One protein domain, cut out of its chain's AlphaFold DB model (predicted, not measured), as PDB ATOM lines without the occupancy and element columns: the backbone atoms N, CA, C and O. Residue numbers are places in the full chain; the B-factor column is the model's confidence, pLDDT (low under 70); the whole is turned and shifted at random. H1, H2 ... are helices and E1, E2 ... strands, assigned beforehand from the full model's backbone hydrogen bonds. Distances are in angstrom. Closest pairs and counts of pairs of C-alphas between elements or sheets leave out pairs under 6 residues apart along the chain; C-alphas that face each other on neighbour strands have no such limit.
ATOM      1  N   PHE A 617     169.066 172.164 116.938       40.94
ATOM      2  CA  PHE A 617     168.393 172.127 118.253       40.94
ATOM      3  C   PHE A 617     169.244 171.725 119.482       40.94
ATOM      4  O   PHE A 617     170.172 170.930 119.361       40.94
ATOM      5  N   SER A 618     168.833 172.154 120.685       43.19
ATOM      6  CA  SER A 618     169.319 171.686 122.002       43.19
ATOM      7  C   SER A 618     168.154 171.274 122.933       43.19
ATOM      8  O   SER A 618     166.984 171.464 122.594       43.19
ATOM      9  N   ARG A 619     168.424 170.623 124.077       52.53
ATOM     10  CA  ARG A 619     167.393 170.034 124.965       52.53
ATOM     11  C   ARG A 619     167.615 170.342 126.432       52.53
ATOM     12  O   ARG A 619     168.758 170.404 126.871       52.53
ATOM     13  N   ILE A 620     166.513 170.455 127.174       48.44
ATOM     14  CA  ILE A 620     166.512 170.678 128.622       48.44
ATOM     15  C   ILE A 620     165.382 169.841 129.254       48.44
ATOM     16  O   ILE A 620     164.260 169.804 128.738       48.44
ATOM     17  N   PHE A 621     165.681 169.162 130.363       48.44
ATOM     18  CA  PHE A 621     164.697 168.456 131.191       48.44
ATOM     19  C   PHE A 621     164.272 169.331 132.369       48.44
ATOM     20  O   PHE A 621     165.113 169.979 132.988       48.44
ATOM     21  N   PHE A 622     162.976 169.332 132.680       49.97
ATOM     22  CA  PHE A 622     162.398 170.030 133.826       49.97
ATOM     23  C   PHE A 622     161.596 169.057 134.677       49.97
ATOM     24  O   PHE A 622     160.921 168.159 134.166       49.97
ATOM     25  N   TYR A 623     161.622 169.309 135.981       58.94
ATOM     26  CA  TYR A 623     160.849 168.572 136.969       58.94
ATOM     27  C   TYR A 623     160.118 169.587 137.833       58.94
ATOM     28  O   TYR A 623     160.716 170.559 138.305       58.94
ATOM     29  N   TYR A 624     158.827 169.379 138.049       56.19
ATOM     30  CA  TYR A 624     158.082 170.155 139.029       56.19
ATOM     31  C   TYR A 624     157.029 169.281 139.702       56.19
ATOM     32  O   TYR A 624     156.458 168.366 139.101       56.19
ATOM     33  N   MET A 625     156.789 169.569 140.976       40.97
ATOM     34  CA  MET A 625     155.673 169.015 141.724       40.97
ATOM     35  C   MET A 625     154.478 169.932 141.476       40.97
ATOM     36  O   MET A 625     154.523 171.103 141.847       40.97
ATOM     37  N   LYS A 673     146.922 162.106 144.841       62.06
ATOM     38  CA  LYS A 673     148.309 162.043 145.329       62.06
ATOM     39  C   LYS A 673     149.187 163.016 144.534       62.06
ATOM     40  O   LYS A 673     149.101 163.084 143.314       62.06
ATOM     41  N   LYS A 674     150.043 163.780 145.228       63.88
ATOM     42  CA  LYS A 674     150.990 164.739 144.621       63.88
ATOM     43  C   LYS A 674     151.865 164.025 143.581       63.88
ATOM     44  O   LYS A 674     152.842 163.379 143.948       63.88
ATOM     45  N   ALA A 675     151.510 164.141 142.305       69.38
ATOM     46  CA  ALA A 675     152.259 163.545 141.211       69.38
ATOM     47  C   ALA A 675     153.384 164.491 140.777       69.38
ATOM     48  O   ALA A 675     153.163 165.660 140.429       69.38
ATOM     49  N   TRP A 676     154.610 163.978 140.792       81.88
ATOM     50  CA  TRP A 676     155.720 164.646 140.126       81.88
ATOM     51  C   TRP A 676     155.512 164.542 138.619       81.88
ATOM     52  O   TRP A 676     154.919 163.582 138.144       81.88
ATOM     53  N   HIS A 677     155.958 165.530 137.852       82.69
ATOM     54  CA  HIS A 677     155.887 165.461 136.395       82.69
ATOM     55  C   HIS A 677     157.285 165.605 135.806       82.69
ATOM     56  O   HIS A 677     157.998 166.572 136.089       82.69
ATOM     57  N   LEU A 678     157.655 164.642 134.967       82.06
ATOM     58  CA  LEU A 678     158.822 164.691 134.104       82.06
ATOM     59  C   LEU A 678     158.443 165.410 132.815       82.06
ATOM     60  O   LEU A 678     157.591 164.927 132.068       82.06
ATOM     61  N   VAL A 679     159.081 166.543 132.530       79.50
ATOM     62  CA  VAL A 679     158.800 167.312 131.316       79.50
ATOM     63  C   VAL A 679     160.068 167.527 130.504       79.50
ATOM     64  O   VAL A 679     161.072 168.027 131.007       79.50
ATOM     65  N   GLN A 680     160.018 167.181 129.218       78.88
ATOM     66  CA  GLN A 680     161.088 167.485 128.271       78.88
ATOM     67  C   GLN A 680     160.694 168.661 127.382       78.88
ATOM     68  O   GLN A 680     159.641 168.648 126.729       78.88
ATOM     69  N   TYR A 681     161.607 169.621 127.285       74.06
ATOM     70  CA  TYR A 681     161.507 170.730 126.353       74.06
ATOM     71  C   TYR A 681     162.629 170.664 125.320       74.06
ATOM     72  O   TYR A 681     163.778 170.329 125.625       74.06
ATOM     73  N   TYR A 682     162.289 171.023 124.084       67.62
ATOM     74  CA  TYR A 682     163.286 171.329 123.066       67.62
ATOM     75  C   TYR A 682     163.514 172.830 123.013       67.62
ATOM     76  O   TYR A 682     162.575 173.627 122.942       67.62
ATOM     77  N   THR A 683     164.785 173.191 122.977       55.25
ATOM     78  CA  THR A 683     165.245 174.512 122.587       55.25
ATOM     79  C   THR A 683     165.605 174.444 121.109       55.25
ATOM     80  O   THR A 683     166.385 173.591 120.678       55.25
ATOM     81  N   THR A 684     165.026 175.321 120.298       56.03
ATOM     82  CA  THR A 684     165.573 175.576 118.962       56.03
ATOM     83  C   THR A 684     166.598 176.698 119.071       56.03
ATOM     84  O   THR A 684     166.649 177.404 120.076       56.03
ATOM     85  N   SER A 685     167.398 176.898 118.027       46.41
ATOM     86  CA  SER A 685     168.251 178.086 117.917       46.41
ATOM     87  C   SER A 685     167.471 179.407 117.899       46.41
ATOM     88  O   SER A 685     168.089 180.455 117.998       46.41
ATOM     89  N   GLU A 686     166.149 179.359 117.721       45.28
ATOM     90  CA  GLU A 686     165.276 180.533 117.593       45.28
ATOM     91  C   GLU A 686     164.374 180.739 118.819       45.28
ATOM     92  O   GLU A 686     163.863 181.833 119.025       45.28
ATOM     93  N   ARG A 687     164.125 179.693 119.620       50.69
ATOM     94  CA  ARG A 687     163.183 179.726 120.744       50.69
ATOM     95  C   ARG A 687     163.635 178.769 121.864       50.69
ATOM     96  O   ARG A 687     163.553 177.542 121.688       50.69
ATOM     97  N   PRO A 688     164.080 179.274 123.030       52.78
ATOM     98  CA  PRO A 688     164.312 178.432 124.195       52.78
ATOM     99  C   PRO A 688     162.986 177.837 124.684       52.78
ATOM    100  O   PRO A 688     161.962 178.511 124.697       52.78
ATOM    101  N   LEU A 689     162.987 176.549 125.041       56.28
ATOM    102  CA  LEU A 689     161.797 175.829 125.536       56.28
ATOM    103  C   LEU A 689     160.574 175.870 124.602       56.28
ATOM    104  O   LEU A 689     159.437 175.701 125.040       56.28
ATOM    105  N   SER A 690     160.811 176.071 123.307       52.88
ATOM    106  CA  SER A 690     159.787 176.358 122.295       52.88
ATOM    107  C   SER A 690     158.659 175.341 122.194       52.88
ATOM    108  O   SER A 690     157.569 175.667 121.723       52.88
ATOM    109  N   ARG A 691     158.923 174.097 122.600       63.03
ATOM    110  CA  ARG A 691     157.969 173.003 122.490       63.03
ATOM    111  C   ARG A 691     158.125 172.033 123.654       63.03
ATOM    112  O   ARG A 691     159.184 171.425 123.831       63.03
ATOM    113  N   LYS A 692     157.034 171.857 124.402       65.31
ATOM    114  CA  LYS A 692     156.833 170.725 125.313       65.31
ATOM    115  C   LYS A 692     156.655 169.486 124.440       65.31
ATOM    116  O   LYS A 692     155.685 169.407 123.689       65.31
ATOM    117  N   VAL A 693     157.615 168.567 124.466       66.81
ATOM    118  CA  VAL A 693     157.567 167.370 123.602       66.81
ATOM    119  C   VAL A 693     157.175 166.132 124.388       66.81
ATOM    120  O   VAL A 693     156.555 165.231 123.833       66.81
ATOM    121  N   PHE A 694     157.479 166.104 125.682       76.56
ATOM    122  CA  PHE A 694     157.159 164.967 126.525       76.56
ATOM    123  C   PHE A 694     156.734 165.417 127.910       76.56
ATOM    124  O   PHE A 694     157.331 166.326 128.489       76.56
ATOM    125  N   VAL A 695     155.698 164.762 128.418       80.69
ATOM    126  CA  VAL A 695     155.183 164.911 129.774       80.69
ATOM    127  C   VAL A 695     154.892 163.512 130.259       80.69
ATOM    128  O   VAL A 695     154.092 162.813 129.646       80.69
ATOM    129  N   CYS A 696     155.531 163.116 131.344       84.62
ATOM    130  CA  CYS A 696     155.226 161.871 132.014       84.62
ATOM    131  C   CYS A 696     154.935 162.169 133.478       84.62
ATOM    132  O   CYS A 696     155.819 162.680 134.172       84.62
ATOM    133  N   PRO A 697     153.720 161.885 133.962       85.62
ATOM    134  CA  PRO A 697     153.480 161.870 135.391       85.62
ATOM    135  C   PRO A 697     154.309 160.746 136.027       85.62
ATOM    136  O   PRO A 697     154.475 159.669 135.459       85.62
ATOM    137  N   LEU A 698     154.870 161.036 137.189       87.31
ATOM    138  CA  LEU A 698     155.661 160.142 138.012       87.31
ATOM    139  C   LEU A 698     154.811 159.822 139.243       87.31
ATOM    140  O   LEU A 698     154.580 160.688 140.098       87.31
ATOM    141  N   TYR A 699     154.300 158.598 139.298       83.12
ATOM    142  CA  TYR A 699     153.421 158.144 140.369       83.12
ATOM    143  C   TYR A 699     154.222 157.407 141.437       83.12
ATOM    144  O   TYR A 699     155.201 156.743 141.126       83.12
ATOM    145  N   ASP A 700     153.824 157.571 142.701       87.81
ATOM    146  CA  ASP A 700     154.335 156.820 143.861       87.81
ATOM    147  C   ASP A 700     155.859 156.566 143.865       87.81
ATOM    148  O   ASP A 700     156.347 155.468 144.138       87.81
ATOM    149  N   CYS A 701     156.633 157.591 143.504       88.62
ATOM    150  CA  CYS A 701     158.084 157.488 143.450       88.62
ATOM    151  C   CYS A 701     158.658 157.569 144.870       88.62
ATOM    152  O   CYS A 701     158.344 158.529 145.586       88.62
ATOM    153  N   PRO A 702     159.528 156.633 145.299       86.62
ATOM    154  CA  PRO A 702     160.291 156.816 146.524       86.62
ATOM    155  C   PRO A 702     161.094 158.116 146.438       86.62
ATOM    156  O   PRO A 702     161.658 158.460 145.395       86.62
ATOM    157  N   THR A 703     161.112 158.855 147.548       85.69
ATOM    158  CA  THR A 703     161.727 160.179 147.604       85.69
ATOM    159  C   THR A 703     162.904 160.233 148.568       85.69
ATOM    160  O   THR A 703     162.860 159.673 149.663       85.69
ATOM    161  N   ILE A 704     163.949 160.958 148.174       79.00
ATOM    162  CA  ILE A 704     165.052 161.372 149.039       79.00
ATOM    163  C   ILE A 704     164.599 162.631 149.773       79.00
ATOM    164  O   ILE A 704     164.111 163.582 149.154       79.00
ATOM    165  N   ARG A 705     164.753 162.660 151.098       71.88
ATOM    166  CA  ARG A 705     164.422 163.846 151.897       71.88
ATOM    167  C   ARG A 705     165.505 164.913 151.714       71.88
ATOM    168  O   ARG A 705     166.566 164.813 152.319       71.88
ATOM    169  N   LEU A 706     165.217 165.944 150.922       59.41
ATOM    170  CA  LEU A 706     166.015 167.170 150.843       59.41
ATOM    171  C   LEU A 706     165.190 168.313 151.455       59.41
ATOM    172  O   LEU A 706     164.436 169.006 150.776       59.41
ATOM    173  N   GLY A 707     165.287 168.475 152.775       66.06
ATOM    174  CA  GLY A 707     164.451 169.414 153.529       66.06
ATOM    175  C   GLY A 707     163.010 168.919 153.715       66.06
ATOM    176  O   GLY A 707     162.777 167.733 153.949       66.06
ATOM    177  N   ALA A 708     162.031 169.831 153.650       64.94
ATOM    178  CA  ALA A 708     160.608 169.518 153.861       64.94
ATOM    179  C   ALA A 708     159.925 168.855 152.647       64.94
ATOM    180  O   ALA A 708     158.817 168.333 152.770       64.94
ATOM    181  N   LEU A 709     160.568 168.885 151.476       63.69
ATOM    182  CA  LEU A 709     160.069 168.295 150.238       63.69
ATOM    183  C   LEU A 709     160.914 167.060 149.896       63.69
ATOM    184  O   LEU A 709     162.140 167.120 149.863       63.69
ATOM    185  N   GLY A 710     160.260 165.920 149.668       75.12
ATOM    186  CA  GLY A 710     160.929 164.725 149.157       75.12
ATOM    187  C   GLY A 710     161.081 164.811 147.640       75.12
ATOM    188  O   GLY A 710     160.094 165.086 146.965       75.12
ATOM    189  N   PHE A 711     162.274 164.552 147.101       81.62
ATOM    190  CA  PHE A 711     162.527 164.500 145.653       81.62
ATOM    191  C   PHE A 711     162.564 163.052 145.156       81.62
ATOM    192  O   PHE A 711     163.193 162.235 145.826       81.62
ATOM    193  N   PRO A 712     161.950 162.712 144.007       85.94
ATOM    194  CA  PRO A 712     162.028 161.367 143.441       85.94
ATOM    195  C   PRO A 712     163.477 160.907 143.269       85.94
ATOM    196  O   PRO A 712     164.321 161.682 142.814       85.94
ATOM    197  N   ILE A 713     163.767 159.646 143.597       86.50
ATOM    198  CA  ILE A 713     165.062 159.042 143.262       86.50
ATOM    199  C   ILE A 713     165.113 158.885 141.742       86.50
ATOM    200  O   ILE A 713     164.425 158.037 141.167       86.50
ATOM    201  N   MET A 714     165.913 159.722 141.089       90.50
ATOM    202  CA  MET A 714     166.010 159.761 139.637       90.50
ATOM    203  C   MET A 714     167.399 160.173 139.161       90.50
ATOM    204  O   MET A 714     168.147 160.832 139.879       90.50
ATOM    205  N   GLY A 715     167.719 159.789 137.930       85.38
ATOM    206  CA  GLY A 715     168.930 160.179 137.225       85.38
ATOM    207  C   GLY A 715     168.577 160.666 135.832       85.38
ATOM    208  O   GLY A 715     167.733 160.086 135.147       85.38
ATOM    209  N   ALA A 716     169.223 161.742 135.407       83.19
ATOM    210  CA  ALA A 716     169.025 162.323 134.092       83.19
ATOM    211  C   ALA A 716     170.307 162.227 133.273       83.19
ATOM    212  O   ALA A 716     171.407 162.103 133.801       83.19
ATOM    213  N   SER A 717     170.153 162.301 131.964       81.31
ATOM    214  CA  SER A 717     171.224 162.549 131.017       81.31
ATOM    215  C   SER A 717     170.660 163.281 129.808       81.31
ATOM    216  O   SER A 717     169.462 163.538 129.743       81.31
ATOM    217  N   PHE A 718     171.488 163.583 128.810       69.62
ATOM    218  CA  PHE A 718     171.037 164.331 127.637       69.62
ATOM    219  C   PHE A 718     169.895 163.655 126.843       69.62
ATOM    220  O   PHE A 718     169.017 164.343 126.321       69.62
ATOM    221  N   ASN A 719     169.876 162.319 126.768       79.81
ATOM    222  CA  ASN A 719     168.892 161.558 125.978       79.81
ATOM    223  C   ASN A 719     168.084 160.545 126.794       79.81
ATOM    224  O   ASN A 719     167.219 159.876 126.232       79.81
ATOM    225  N   HIS A 720     168.339 160.421 128.092       84.06
ATOM    226  CA  HIS A 720     167.707 159.406 128.924       84.06
ATOM    227  C   HIS A 720     167.330 159.997 130.276       84.06
ATOM    228  O   HIS A 720     168.062 160.826 130.813       84.06
ATOM    229  N   CYS A 721     166.215 159.542 130.834       90.81
ATOM    230  CA  CYS A 721     165.830 159.831 132.208       90.81
ATOM    231  C   CYS A 721     165.369 158.528 132.865       90.81
ATOM    232  O   CYS A 721     164.579 157.793 132.277       90.81
ATOM    233  N   ALA A 722     165.871 158.246 134.064       93.69
ATOM    234  CA  ALA A 722     165.527 157.072 134.848       93.69
ATOM    235  C   ALA A 722     164.980 157.492 136.209       93.69
ATOM    236  O   ALA A 722     165.485 158.447 136.793       93.69
ATOM    237  N   TRP A 723     163.983 156.779 136.722       95.31
ATOM    238  CA  TRP A 723     163.438 156.989 138.064       95.31
ATOM    239  C   TRP A 723     162.962 155.672 138.665       95.31
ATOM    240  O   TRP A 723     162.660 154.721 137.943       95.31
ATOM    241  N   ILE A 724     162.902 155.616 139.993       95.25
ATOM    242  CA  ILE A 724     162.287 154.494 140.707       95.25
ATOM    243  C   ILE A 724     160.813 154.811 140.924       95.25
ATOM    244  O   ILE A 724     160.465 155.928 141.305       95.25
ATOM    245  N   GLU A 725     159.958 153.822 140.711       94.56
ATOM    246  CA  GLU A 725     158.515 153.906 140.906       94.56
ATOM    247  C   GLU A 725     158.010 152.647 141.614       94.56
ATOM    248  O   GLU A 725     158.476 151.537 141.346       94.56
ATOM    249  N   ASN A 726     157.065 152.805 142.537       93.31
ATOM    250  CA  ASN A 726     156.353 151.678 143.125       93.31
ATOM    251  C   ASN A 726     155.235 151.242 142.167       93.31
ATOM    252  O   ASN A 726     154.329 152.011 141.863       93.31
ATOM    253  N   THR A 727     155.272 149.994 141.704       91.94
ATOM    254  CA  THR A 727     154.239 149.403 140.844       91.94
ATOM    255  C   THR A 727     153.560 148.240 141.561       91.94
ATOM    256  O   THR A 727     154.221 147.385 142.149       91.94
ATOM    257  N   THR A 728     152.230 148.177 141.520       91.62
ATOM    258  CA  THR A 728     151.478 147.035 142.057       91.62
ATOM    259  C   THR A 728     151.515 145.887 141.055       91.62
ATOM    260  O   THR A 728     151.009 146.012 139.944       91.62
ATOM    261  N   VAL A 729     152.104 144.760 141.446       91.25
ATOM    262  CA  VAL A 729     152.156 143.536 140.643       91.25
ATOM    263  C   VAL A 729     151.175 142.528 141.227       91.25
ATOM    264  O   VAL A 729     151.214 142.218 142.420       91.25
ATOM    265  N   THR A 730     150.292 142.004 140.383       91.00
ATOM    266  CA  THR A 730     149.428 140.871 140.708       91.00
ATOM    267  C   THR A 730     150.246 139.589 140.607       91.00
ATOM    268  O   THR A 730     150.741 139.227 139.541       91.00
ATOM    269  N   VAL A 731     150.440 138.909 141.732       89.44
ATOM    270  CA  VAL A 731     151.077 137.593 141.759       89.44
ATOM    271  C   VAL A 731     149.957 136.562 141.877       89.44
ATOM    272  O   VAL A 731     149.166 136.649 142.822       89.44
ATOM    273  N   PRO A 732     149.849 135.601 140.941       86.50
ATOM    274  CA  PRO A 732     148.924 134.492 141.114       86.50
ATOM    275  C   PRO A 732     149.335 133.760 142.389       86.50
ATOM    276  O   PRO A 732     150.492 133.349 142.519       86.50
ATOM    277  N   VAL A 733     148.422 133.666 143.362       84.56
ATOM    278  CA  VAL A 733     148.686 132.904 144.582       84.56
ATOM    279  C   VAL A 733     148.922 131.476 144.113       84.56
ATOM    280  O   VAL A 733     148.014 130.893 143.519       84.56
ATOM    281  N   GLN A 777     146.757 137.816 144.672       91.81
ATOM    282  CA  GLN A 777     147.441 138.611 145.689       91.81
ATOM    283  C   GLN A 777     148.199 139.744 144.997       91.81
ATOM    284  O   GLN A 777     149.097 139.517 144.186       91.81
ATOM    285  N   THR A 778     147.847 140.985 145.314       90.88
ATOM    286  CA  THR A 778     148.604 142.162 144.884       90.88
ATOM    287  C   THR A 778     149.776 142.396 145.836       90.88
ATOM    288  O   THR A 778     149.627 142.340 147.056       90.88
ATOM    289  N   ARG A 779     150.966 142.659 145.290       93.19
ATOM    290  CA  ARG A 779     152.117 143.164 146.052       93.19
ATOM    291  C   ARG A 779     152.685 144.400 145.371       93.19
ATOM    292  O   ARG A 779     152.757 144.452 144.147       93.19
ATOM    293  N   THR A 780     153.110 145.386 146.147       92.06
ATOM    294  CA  THR A 780     153.855 146.531 145.618       92.06
ATOM    295  C   THR A 780     155.304 146.113 145.389       92.06
ATOM    296  O   THR A 780     155.912 145.541 146.288       92.06
ATOM    297  N   LYS A 781     155.835 146.380 144.195       93.56
ATOM    298  CA  LYS A 781     157.221 146.131 143.791       93.56
ATOM    299  C   LYS A 781     157.854 147.440 143.329       93.56
ATOM    300  O   LYS A 781     157.225 148.189 142.580       93.56
ATOM    301  N   ARG A 782     159.106 147.711 143.709       94.69
ATOM    302  CA  ARG A 782     159.874 148.814 143.105       94.69
ATOM    303  C   ARG A 782     160.370 148.431 141.716       94.69
ATOM    304  O   ARG A 782     160.935 147.353 141.532       94.69
ATOM    305  N   VAL A 783     160.190 149.327 140.753       95.19
ATOM    306  CA  VAL A 783     160.698 149.187 139.386       95.19
ATOM    307  C   VAL A 783     161.528 150.407 139.010       95.19
ATOM    308  O   VAL A 783     161.211 151.534 139.389       95.19
ATOM    309  N   LEU A 784     162.615 150.180 138.274       96.06
ATOM    310  CA  LEU A 784     163.388 151.251 137.661       96.06
ATOM    311  C   LEU A 784     162.836 151.500 136.263       96.06
ATOM    312  O   LEU A 784     163.022 150.677 135.367       96.06
ATOM    313  N   ARG A 785     162.190 152.644 136.070       95.19
ATOM    314  CA  ARG A 785     161.715 153.074 134.759       95.19
ATOM    315  C   ARG A 785     162.788 153.876 134.060       95.19
ATOM    316  O   ARG A 785     163.439 154.721 134.673       95.19
ATOM    317  N   LEU A 786     162.951 153.635 132.768       93.50
ATOM    318  CA  LEU A 786     163.812 154.416 131.898       93.50
ATOM    319  C   LEU A 786     163.018 154.890 130.692       93.50
ATOM    320  O   LEU A 786     162.459 154.085 129.948       93.50
ATOM    321  N   VAL A 787     163.066 156.191 130.437       90.56
ATOM    322  CA  VAL A 787     162.606 156.779 129.183       90.56
ATOM    323  C   VAL A 787     163.803 157.221 128.351       90.56
ATOM    324  O   VAL A 787     164.713 157.894 128.842       90.56
ATOM    325  N   SER A 788     163.810 156.821 127.081       85.06
ATOM    326  CA  SER A 788     164.834 157.226 126.114       85.06
ATOM    327  C   SER A 788     164.230 158.115 125.038       85.06
ATOM    328  O   SER A 788     163.163 157.832 124.491       85.06
ATOM    329  N   PHE A 789     164.936 159.192 124.718       80.56
ATOM    330  CA  PHE A 789     164.535 160.165 123.713       80.56
ATOM    331  C   PHE A 789     165.416 160.003 122.459       80.56
ATOM    332  O   PHE A 789     166.618 159.768 122.601       80.56
ATOM    333  N   PRO A 790     164.868 160.154 121.233       69.81
ATOM    334  CA  PRO A 790     165.653 160.139 119.977       69.81
ATOM    335  C   PRO A 790     166.744 161.226 119.991       69.81
ATOM    336  O   PRO A 790     166.693 162.049 120.876       69.81
ATOM    337  N   GLU A 791     167.719 161.343 119.082       58.84
ATOM    338  CA  GLU A 791     168.700 162.464 119.132       58.84
ATOM    339  C   GLU A 791     168.105 163.826 118.684       58.84
ATOM    340  O   GLU A 791     167.230 163.864 117.811       58.84
ATOM    341  N   PRO A 792     168.565 164.973 119.231       50.31
ATOM    342  CA  PRO A 792     168.164 166.288 118.735       50.31
ATOM    343  C   PRO A 792     168.692 166.513 117.313       50.31
ATOM    344  O   PRO A 792     169.846 166.226 117.008       50.31
ATOM    345  N   GLY A 793     167.831 167.010 116.419       49.00
ATOM    346  CA  GLY A 793     168.123 167.122 114.984       49.00
ATOM    347  C   GLY A 793     167.600 165.958 114.137       49.00
ATOM    348  O   GLY A 793     167.595 166.068 112.914       49.00
ATOM    349  N   VAL A 794     167.069 164.901 114.764       48.97
ATOM    350  CA  VAL A 794     166.066 164.018 114.146       48.97
ATOM    351  C   VAL A 794     164.692 164.633 114.414       48.97
ATOM    352  O   VAL A 794     163.834 164.042 115.067       48.97
ATOM    353  N   SER A 795     164.506 165.889 114.003       40.66
ATOM    354  CA  SER A 795     163.182 166.489 114.064       40.66
ATOM    355  C   SER A 795     162.268 165.666 113.151       40.66
ATOM    356  O   SER A 795     162.660 165.349 112.021       40.66
ATOM    357  N   PRO A 796     161.073 165.252 113.598       45.09
ATOM    358  CA  PRO A 796     160.010 164.923 112.669       45.09
ATOM    359  C   PRO A 796     159.620 166.239 111.980       45.09
ATOM    360  O   PRO A 796     158.636 166.870 112.348       45.09
ATOM    361  N   ASP A 797     160.431 166.683 111.015       41.34
ATOM    362  CA  ASP A 797     160.320 167.972 110.312       41.34
ATOM    363  C   ASP A 797     159.107 168.050 109.369       41.34
ATOM    364  O   ASP A 797     159.066 168.838 108.429       41.34
ATOM    365  N   SER A 798     158.058 167.276 109.624       44.91
ATOM    366  CA  SER A 798     156.748 167.631 109.110       44.91
ATOM    367  C   SER A 798     155.690 167.351 110.162       44.91
ATOM    368  O   SER A 798     155.602 166.254 110.718       44.91
ATOM    369  N   GLU A 799     154.820 168.337 110.384       47.22
ATOM    370  CA  GLU A 799     153.518 168.141 111.036       47.22
ATOM    371  C   GLU A 799     152.752 166.944 110.439       47.22
ATOM    372  O   GLU A 799     151.954 166.308 111.122       47.22
ATOM    373  N   PHE A 800     153.072 166.573 109.196       40.28
ATOM    374  CA  PHE A 800     152.549 165.411 108.488       40.28
ATOM    375  C   PHE A 800     153.055 164.051 109.021       40.28
ATOM    376  O   PHE A 800     152.334 163.055 108.944       40.28
ATOM    377  N   THR A 801     154.264 163.982 109.593       45.66
ATOM    378  CA  THR A 801     154.869 162.717 110.069       45.66
ATOM    379  C   THR A 801     154.396 162.333 111.475       45.66
ATOM    380  O   THR A 801     154.354 161.153 111.813       45.66
ATOM    381  N   LEU A 802     154.000 163.304 112.306       42.19
ATOM    382  CA  LEU A 802     153.549 163.038 113.680       42.19
ATOM    383  C   LEU A 802     152.131 162.457 113.761       42.19
ATOM    384  O   LEU A 802     151.836 161.739 114.708       42.19
ATOM    385  N   ARG A 803     151.265 162.720 112.772       44.84
ATOM    386  CA  ARG A 803     149.920 162.114 112.719       44.84
ATOM    387  C   ARG A 803     149.902 160.709 112.105       44.84
ATOM    388  O   ARG A 803     148.905 160.017 112.242       44.84
ATOM    389  N   SER A 804     150.979 160.291 111.434       43.50
ATOM    390  CA  SER A 804     151.009 159.060 110.626       43.50
ATOM    391  C   SER A 804     151.984 157.980 111.116       43.50
ATOM    392  O   SER A 804     151.991 156.886 110.559       43.50
ATOM    393  N   LEU A 805     152.765 158.227 112.176       45.03
ATOM    394  CA  LEU A 805     153.617 157.211 112.808       45.03
ATOM    395  C   LEU A 805     153.265 157.041 114.298       45.03
ATOM    396  O   LEU A 805     153.835 157.745 115.132       45.03
ATOM    397  N   PRO A 806     152.390 156.080 114.657       49.44
ATOM    398  CA  PRO A 806     152.110 155.725 116.056       49.44
ATOM    399  C   PRO A 806     153.329 155.167 116.831       49.44
ATOM    400  O   PRO A 806     153.249 154.966 118.037       49.44
ATOM    401  N   GLU A 807     154.483 154.961 116.184       49.12
ATOM    402  CA  GLU A 807     155.664 154.289 116.760       49.12
ATOM    403  C   GLU A 807     156.759 155.208 117.336       49.12
ATOM    404  O   GLU A 807     157.806 154.719 117.759       49.12
ATOM    405  N   ARG A 808     156.581 156.536 117.370       51.81
ATOM    406  CA  ARG A 808     157.615 157.461 117.900       51.81
ATOM    407  C   ARG A 808     157.281 158.071 119.261       51.81
ATOM    408  O   ARG A 808     157.755 159.161 119.581       51.81
ATOM    409  N   VAL A 809     156.490 157.368 120.068       59.66
ATOM    410  CA  VAL A 809     156.392 157.658 121.503       59.66
ATOM    411  C   VAL A 809     157.761 157.342 122.125       59.66
ATOM    412  O   VAL A 809     158.320 156.289 121.807       59.66
ATOM    413  N   PRO A 810     158.354 158.232 122.946       67.38
ATOM    414  CA  PRO A 810     159.582 157.904 123.660       67.38
ATOM    415  C   PRO A 810     159.394 156.575 124.388       67.38
ATOM    416  O   PRO A 810     158.434 156.398 125.139       67.38
ATOM    417  N   GLN A 811     160.278 155.621 124.096       76.94
ATOM    418  CA  GLN A 811     160.165 154.271 124.625       76.94
ATOM    419  C   GLN A 811     160.457 154.328 126.118       76.94
ATOM    420  O   GLN A 811     161.598 154.549 126.541       76.94
ATOM    421  N   MET A 812     159.392 154.186 126.900       85.38
ATOM    422  CA  MET A 812     159.477 153.910 128.319       85.38
ATOM    423  C   MET A 812     159.583 152.402 128.485       85.38
ATOM    424  O   MET A 812     158.825 151.649 127.875       85.38
ATOM    425  N   ARG A 813     160.549 151.968 129.281       88.19
ATOM    426  CA  ARG A 813     160.736 150.561 129.615       88.19
ATOM    427  C   ARG A 813     161.077 150.421 131.082       88.19
ATOM    428  O   ARG A 813     161.784 151.264 131.641       88.19
ATOM    429  N   ASP A 814     160.616 149.323 131.649       91.19
ATOM    430  CA  ASP A 814     161.019 148.891 132.973       91.19
ATOM    431  C   ASP A 814     162.322 148.097 132.831       91.19
ATOM    432  O   ASP A 814     162.474 147.248 131.949       91.19
ATOM    433  N   LEU A 815     163.313 148.424 133.654       91.00
ATOM    434  CA  LEU A 815     164.570 147.690 133.722       91.00
ATOM    435  C   LEU A 815     164.410 146.553 134.731       91.00
ATOM    436  O   LEU A 815     164.843 146.652 135.878       91.00
ATOM    437  N   ASP A 816     163.761 145.476 134.284       87.81
ATOM    438  CA  ASP A 816     163.436 144.303 135.109       87.81
ATOM    439  C   ASP A 816     164.665 143.576 135.668       87.81
ATOM    440  O   ASP A 816     164.568 142.887 136.686       87.81
ATOM    441  N   ASP A 817     165.827 143.765 135.036       88.00
ATOM    442  CA  ASP A 817     167.101 143.183 135.460       88.00
ATOM    443  C   ASP A 817     167.646 143.804 136.756       88.00
ATOM    444  O   ASP A 817     168.616 143.286 137.317       88.00
ATOM    445  N   VAL A 818     167.052 144.899 137.250       93.38
ATOM    446  CA  VAL A 818     167.455 145.511 138.520       93.38
ATOM    447  C   VAL A 818     166.754 144.811 139.690       93.38
ATOM    448  O   VAL A 818     165.530 144.905 139.815       93.38
ATOM    449  N   PRO A 819     167.496 144.136 140.590       95.19
ATOM    450  CA  PRO A 819     166.910 143.473 141.746       95.19
ATOM    451  C   PRO A 819     166.167 144.453 142.654       95.19
ATOM    452  O   PRO A 819     166.662 145.538 142.962       95.19
ATOM    453  N   GLU A 820     165.010 144.025 143.161       93.94
ATOM    454  CA  GLU A 820     164.192 144.808 144.096       93.94
ATOM    455  C   GLU A 820     164.985 145.201 145.351       93.94
ATOM    456  O   GLU A 820     164.919 146.344 145.785       93.94
ATOM    457  N   SER A 821     165.864 144.316 145.836       94.44
ATOM    458  CA  SER A 821     166.757 144.590 146.970       94.44
ATOM    459  C   SER A 821     167.708 145.772 146.751       94.44
ATOM    460  O   SER A 821     168.114 146.415 147.719       94.44
ATOM    461  N   VAL A 822     168.062 146.071 145.496       95.88
ATOM    462  CA  VAL A 822     168.897 147.224 145.137       95.88
ATOM    463  C   VAL A 822     168.047 148.484 145.023       95.88
ATOM    464  O   VAL A 822     168.445 149.531 145.523       95.88
ATOM    465  N   LEU A 823     166.845 148.388 144.449       96.06
ATOM    466  CA  LEU A 823     165.900 149.511 144.374       96.06
ATOM    467  C   LEU A 823     165.347 149.918 145.746       96.06
ATOM    468  O   LEU A 823     165.050 151.093 145.974       96.06
ATOM    469  N   ASP A 824     165.236 148.972 146.676       93.50
ATOM    470  CA  ASP A 824     164.807 149.215 148.053       93.50
ATOM    471  C   ASP A 824     165.807 150.075 148.823       93.50
ATOM    472  O   ASP A 824     165.414 150.952 149.601       93.50
ATOM    473  N   LYS A 825     167.097 149.857 148.554       94.00
ATOM    474  CA  LYS A 825     168.220 150.552 149.182       94.00
ATOM    475  C   LYS A 825     168.748 151.728 148.368       94.00
ATOM    476  O   LYS A 825     169.656 152.404 148.840       94.00
ATOM    477  N   ALA A 826     168.242 151.956 147.160       92.88
ATOM    478  CA  ALA A 826     168.746 152.988 146.269       92.88
ATOM    479  C   ALA A 826     168.666 154.375 146.924       92.88
ATOM    480  O   ALA A 826     167.627 154.776 147.444       92.88
ATOM    481  N   ILE A 827     169.776 155.106 146.867       89.25
ATOM    482  CA  ILE A 827     169.877 156.506 147.277       89.25
ATOM    483  C   ILE A 827     170.003 157.388 146.041       89.25
ATOM    484  O   ILE A 827     169.296 158.382 145.940       89.25
ATOM    485  N   HIS A 828     170.851 157.026 145.073       82.81
ATOM    486  CA  HIS A 828     171.048 157.823 143.860       82.81
ATOM    487  C   HIS A 828     171.006 156.969 142.602       82.81
ATOM    488  O   HIS A 828     171.350 155.786 142.616       82.81
ATOM    489  N   ILE A 829     170.609 157.615 141.505       89.94
ATOM    490  CA  ILE A 829     170.692 157.075 140.155       89.94
ATOM    491  C   ILE A 829     171.543 158.023 139.317       89.94
ATOM    492  O   ILE A 829     171.222 159.203 139.180       89.94
ATOM    493  N   PHE A 830     172.583 157.487 138.694       84.75
ATOM    494  CA  PHE A 830     173.358 158.164 137.668       84.75
ATOM    495  C   PHE A 830     173.104 157.474 136.340       84.75
ATOM    496  O   PHE A 830     173.156 156.248 136.232       84.75
ATOM    497  N   LEU A 831     172.829 158.268 135.316       84.25
ATOM    498  CA  LEU A 831     172.865 157.786 133.949       84.25
ATOM    499  C   LEU A 831     174.223 158.158 133.395       84.25
ATOM    500  O   LEU A 831     174.568 159.336 133.399       84.25
ATOM    501  N   GLU A 832     174.967 157.160 132.929       79.62
ATOM    502  CA  GLU A 832     176.237 157.361 132.247       79.62
ATOM    503  C   GLU A 832     176.054 157.012 130.765       79.62
ATOM    504  O   GLU A 832     176.223 155.846 130.367       79.62
ATOM    505  N   PRO A 833     175.676 158.006 129.932       68.56
ATOM    506  CA  PRO A 833     175.437 157.822 128.514       68.56
ATOM    507  C   PRO A 833     176.724 157.614 127.728       68.56
ATOM    508  O   PRO A 833     176.653 157.633 126.510       68.56
ATOM    509  N   ALA A 834     177.898 157.513 128.357       58.50
ATOM    510  CA  ALA A 834     179.109 157.014 127.715       58.50
ATOM    511  C   ALA A 834     179.358 155.516 127.992       58.50
ATOM    512  O   ALA A 834     179.999 154.859 127.165       58.50
ATOM    513  N   LEU A 835     178.782 154.925 129.061       67.12
ATOM    514  CA  LEU A 835     178.977 153.502 129.442       67.12
ATOM    515  C   LEU A 835     177.838 152.471 129.239       67.12
ATOM    516  O   LEU A 835     178.097 151.268 129.243       67.12
ATOM    517  N   GLY A 836     176.597 152.895 129.080       78.31
ATOM    518  CA  GLY A 836     175.445 152.071 128.668       78.31
ATOM    519  C   GLY A 836     174.493 151.873 129.825       78.31
ATOM    520  O   GLY A 836     173.720 150.918 129.847       78.31
ATOM    521  N   ALA A 837     174.669 152.685 130.862       84.38
ATOM    522  CA  ALA A 837     174.581 152.171 132.205       84.38
ATOM    523  C   ALA A 837     173.839 153.128 133.123       84.38
ATOM    524  O   ALA A 837     174.100 154.333 133.148       84.38
ATOM    525  N   VAL A 838     172.929 152.546 133.895       89.94
ATOM    526  CA  VAL A 838     172.404 153.131 135.112       89.94
ATOM    527  C   VAL A 838     173.335 152.688 136.230       89.94
ATOM    528  O   VAL A 838     173.489 151.491 136.480       89.94
ATOM    529  N   LEU A 839     173.968 153.644 136.896       88.38
ATOM    530  CA  LEU A 839     174.677 153.400 138.144       88.38
ATOM    531  C   LEU A 839     173.710 153.730 139.278       88.38
ATOM    532  O   LEU A 839     173.224 154.854 139.372       88.38
ATOM    533  N   ILE A 840     173.397 152.747 140.111       92.00
ATOM    534  CA  ILE A 840     172.542 152.913 141.283       92.00
ATOM    535  C   ILE A 840     173.423 152.761 142.504       92.00
ATOM    536  O   ILE A 840     174.058 151.722 142.681       92.00
ATOM    537  N   THR A 841     173.446 153.778 143.347       84.62
ATOM    538  CA  THR A 841     174.176 153.711 144.610       84.62
ATOM    539  C   THR A 841     173.205 153.487 145.748       84.62
ATOM    540  O   THR A 841     172.173 154.162 145.814       84.62
ATOM    541  N   THR A 842     173.527 152.566 146.641       93.19
ATOM    542  CA  THR A 842     172.633 152.099 147.703       93.19
ATOM    543  C   THR A 842     173.073 152.560 149.092       93.19
ATOM    544  O   THR A 842     174.183 153.055 149.291       93.19
ATOM    545  N   SER A 843     172.185 152.412 150.075       87.69
ATOM    546  CA  SER A 843     172.402 152.802 151.474       87.69
ATOM    547  C   SER A 843     173.402 151.948 152.242       87.69
ATOM    548  O   SER A 843     173.889 152.377 153.285       87.69
ATOM    549  N   ASP A 844     173.740 150.778 151.715       85.56
ATOM    550  CA  ASP A 844     174.849 149.932 152.157       85.56
ATOM    551  C   ASP A 844     176.162 150.225 151.416       85.56
ATOM    552  O   ASP A 844     177.116 149.464 151.541       85.56
ATOM    553  N   ASN A 845     176.235 151.359 150.713       75.06
ATOM    554  CA  ASN A 845     177.441 151.876 150.074       75.06
ATOM    555  C   ASN A 845     177.946 151.065 148.879       75.06
ATOM    556  O   ASN A 845     179.130 151.088 148.545       75.06
ATOM    557  N   GLU A 846     177.049 150.355 148.205       78.00
ATOM    558  CA  GLU A 846     177.374 149.641 146.980       78.00
ATOM    559  C   GLU A 846     177.021 150.501 145.760       78.00
ATOM    560  O   GLU A 846     175.999 151.189 145.728       78.00
ATOM    561  N   MET A 847     177.874 150.468 144.733       86.12
ATOM    562  CA  MET A 847     177.568 151.039 143.423       86.12
ATOM    563  C   MET A 847     177.256 149.900 142.457       86.12
ATOM    564  O   MET A 847     178.139 149.184 141.981       86.12
ATOM    565  N   HIS A 848     175.977 149.739 142.147       87.38
ATOM    566  CA  HIS A 848     175.510 148.742 141.202       87.38
ATOM    567  C   HIS A 848     175.436 149.342 139.805       87.38
ATOM    568  O   HIS A 848     174.814 150.379 139.589       87.38
ATOM    569  N   ARG A 849     176.034 148.656 138.836       88.94
ATOM    570  CA  ARG A 849     175.959 149.030 137.428       88.94
ATOM    571  C   ARG A 849     174.981 148.113 136.706       88.94
ATOM    572  O   ARG A 849     175.250 146.922 136.569       88.94
ATOM    573  N   TYR A 850     173.902 148.686 136.190       88.06
ATOM    574  CA  TYR A 850     172.946 148.000 135.326       88.06
ATOM    575  C   TYR A 850     173.033 148.574 133.932       88.06
ATOM    576  O   TYR A 850     172.940 149.784 133.742       88.06
ATOM    577  N   ASN A 851     173.197 147.708 132.944       81.31
ATOM    578  CA  ASN A 851     173.120 148.156 131.569       81.31
ATOM    579  C   ASN A 851     171.646 148.279 131.222       81.31
ATOM    580  O   ASN A 851     170.904 147.307 131.297       81.31
ATOM    581  N   TYR A 852     171.220 149.490 130.891       74.62
ATOM    582  CA  TYR A 852     169.928 149.657 130.248       74.62
ATOM    583  C   TYR A 852     170.052 149.500 128.750       74.62
ATOM    584  O   TYR A 852     169.073 149.292 128.051       74.62
ATOM    585  N   ALA A 853     171.252 149.693 128.249       59.97
ATOM    586  CA  ALA A 853     171.515 149.823 126.857       59.97
ATOM    587  C   ALA A 853     171.646 148.423 126.224       59.97
ATOM    588  O   ALA A 853     172.332 147.551 126.805       59.97
TER     589      ALA A 853
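What this domain is: This is residues 617 to 625, 673 to 733 and 777 to 853 of the 853 residues of the protein "F-box domain-containing protein" of Schizopora paradoxa (UniProt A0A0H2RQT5). Two sheets lie face to face as a loosely crossed sandwich, E6 E7 E8 E9 and E10 E11 E12, with the short helix H2 at one end; beyond their bends, E7 and E8 run on as a long two-stranded ribbon. A third sheet, E1 E2 E3, stands off with few contacts on the side away from E10 E11 E12, the small hairpin E4 E5 is near one end of it, and a loop, residues 797 to 807 with H1, sticks out. The printed part has 147 residues and is mostly strand, in the order E1 to E8, H1, E9, H2, E10 to E12; each sheet is antiparallel. It is compact, with a radius of gyration of the C-alphas of 16.8 A and spans of 48 by 37 by 33 A.

Where its parts are: E1, residues 618 to 625, is 24.1 A long and begins at C-alpha 618 (169.319, 171.686, 122.002). E2 is 676 to 683, 22.3 A; E3 is 691 to 698, 20.3 A; E4 is 703 to 706, E5 709 to 712 and E6 714 to 716. E7, 720 to 732, spans 33.5 A and E8, 777 to 788, 32.1 A. H1 is 799 to 802, E9 811 to 814 and H2 820 to 825. E10, 826 to 832, is 16.5 A, E11, 837 to 842, 15.6 A, and E12, 847 to 851, 13.0 A, ending at C-alpha 851 (173.120, 148.156, 131.569).

How they stand to each other: In the sheet E6 E7 E8 E9, N 725 and O 783 of E7 and E8 are 2.9 A apart, within hydrogen-bond range. E7 bends by 60 degrees at residue 723, E8 by 55 degrees at 782. The meander E10 E11 E12, each strand the antiparallel neighbour of the one before, has N 830 and O 839 at 2.8 A, and N 840 and O 848 at 2.8 A. In the sandwich, two sheets face to face, the strands of the one stand at 53 degrees to those of the other; the closest C-alphas of E6 and E10, Gly 715 and Ile 829, are 4.6 A apart. H2 is on both sheets, at heights of 7.9 A and 6.8 A; 1 of its 2 O i to N i+4 pairs is within range, and H1 is too short for one. In the strongly twisted sheet E1 E2 E3, N 622 and O 679 are 2.9 A apart, N 678 and O 696 2.8 A. E1 and E8 are apart.

The domain as a whole: The C-alphas farthest apart, Glu 686 and Val 733, are 57.2 A apart. Residues 626 to 672 and 734 to 776 are not printed, with C-alpha gaps of 10.8 A and 5.9 A. Of the links printed whole, none is long. The mean pLDDT of the printed part is 75.0; residues 617 to 625, 682 to 693 and 790 to 810 are among those under 70.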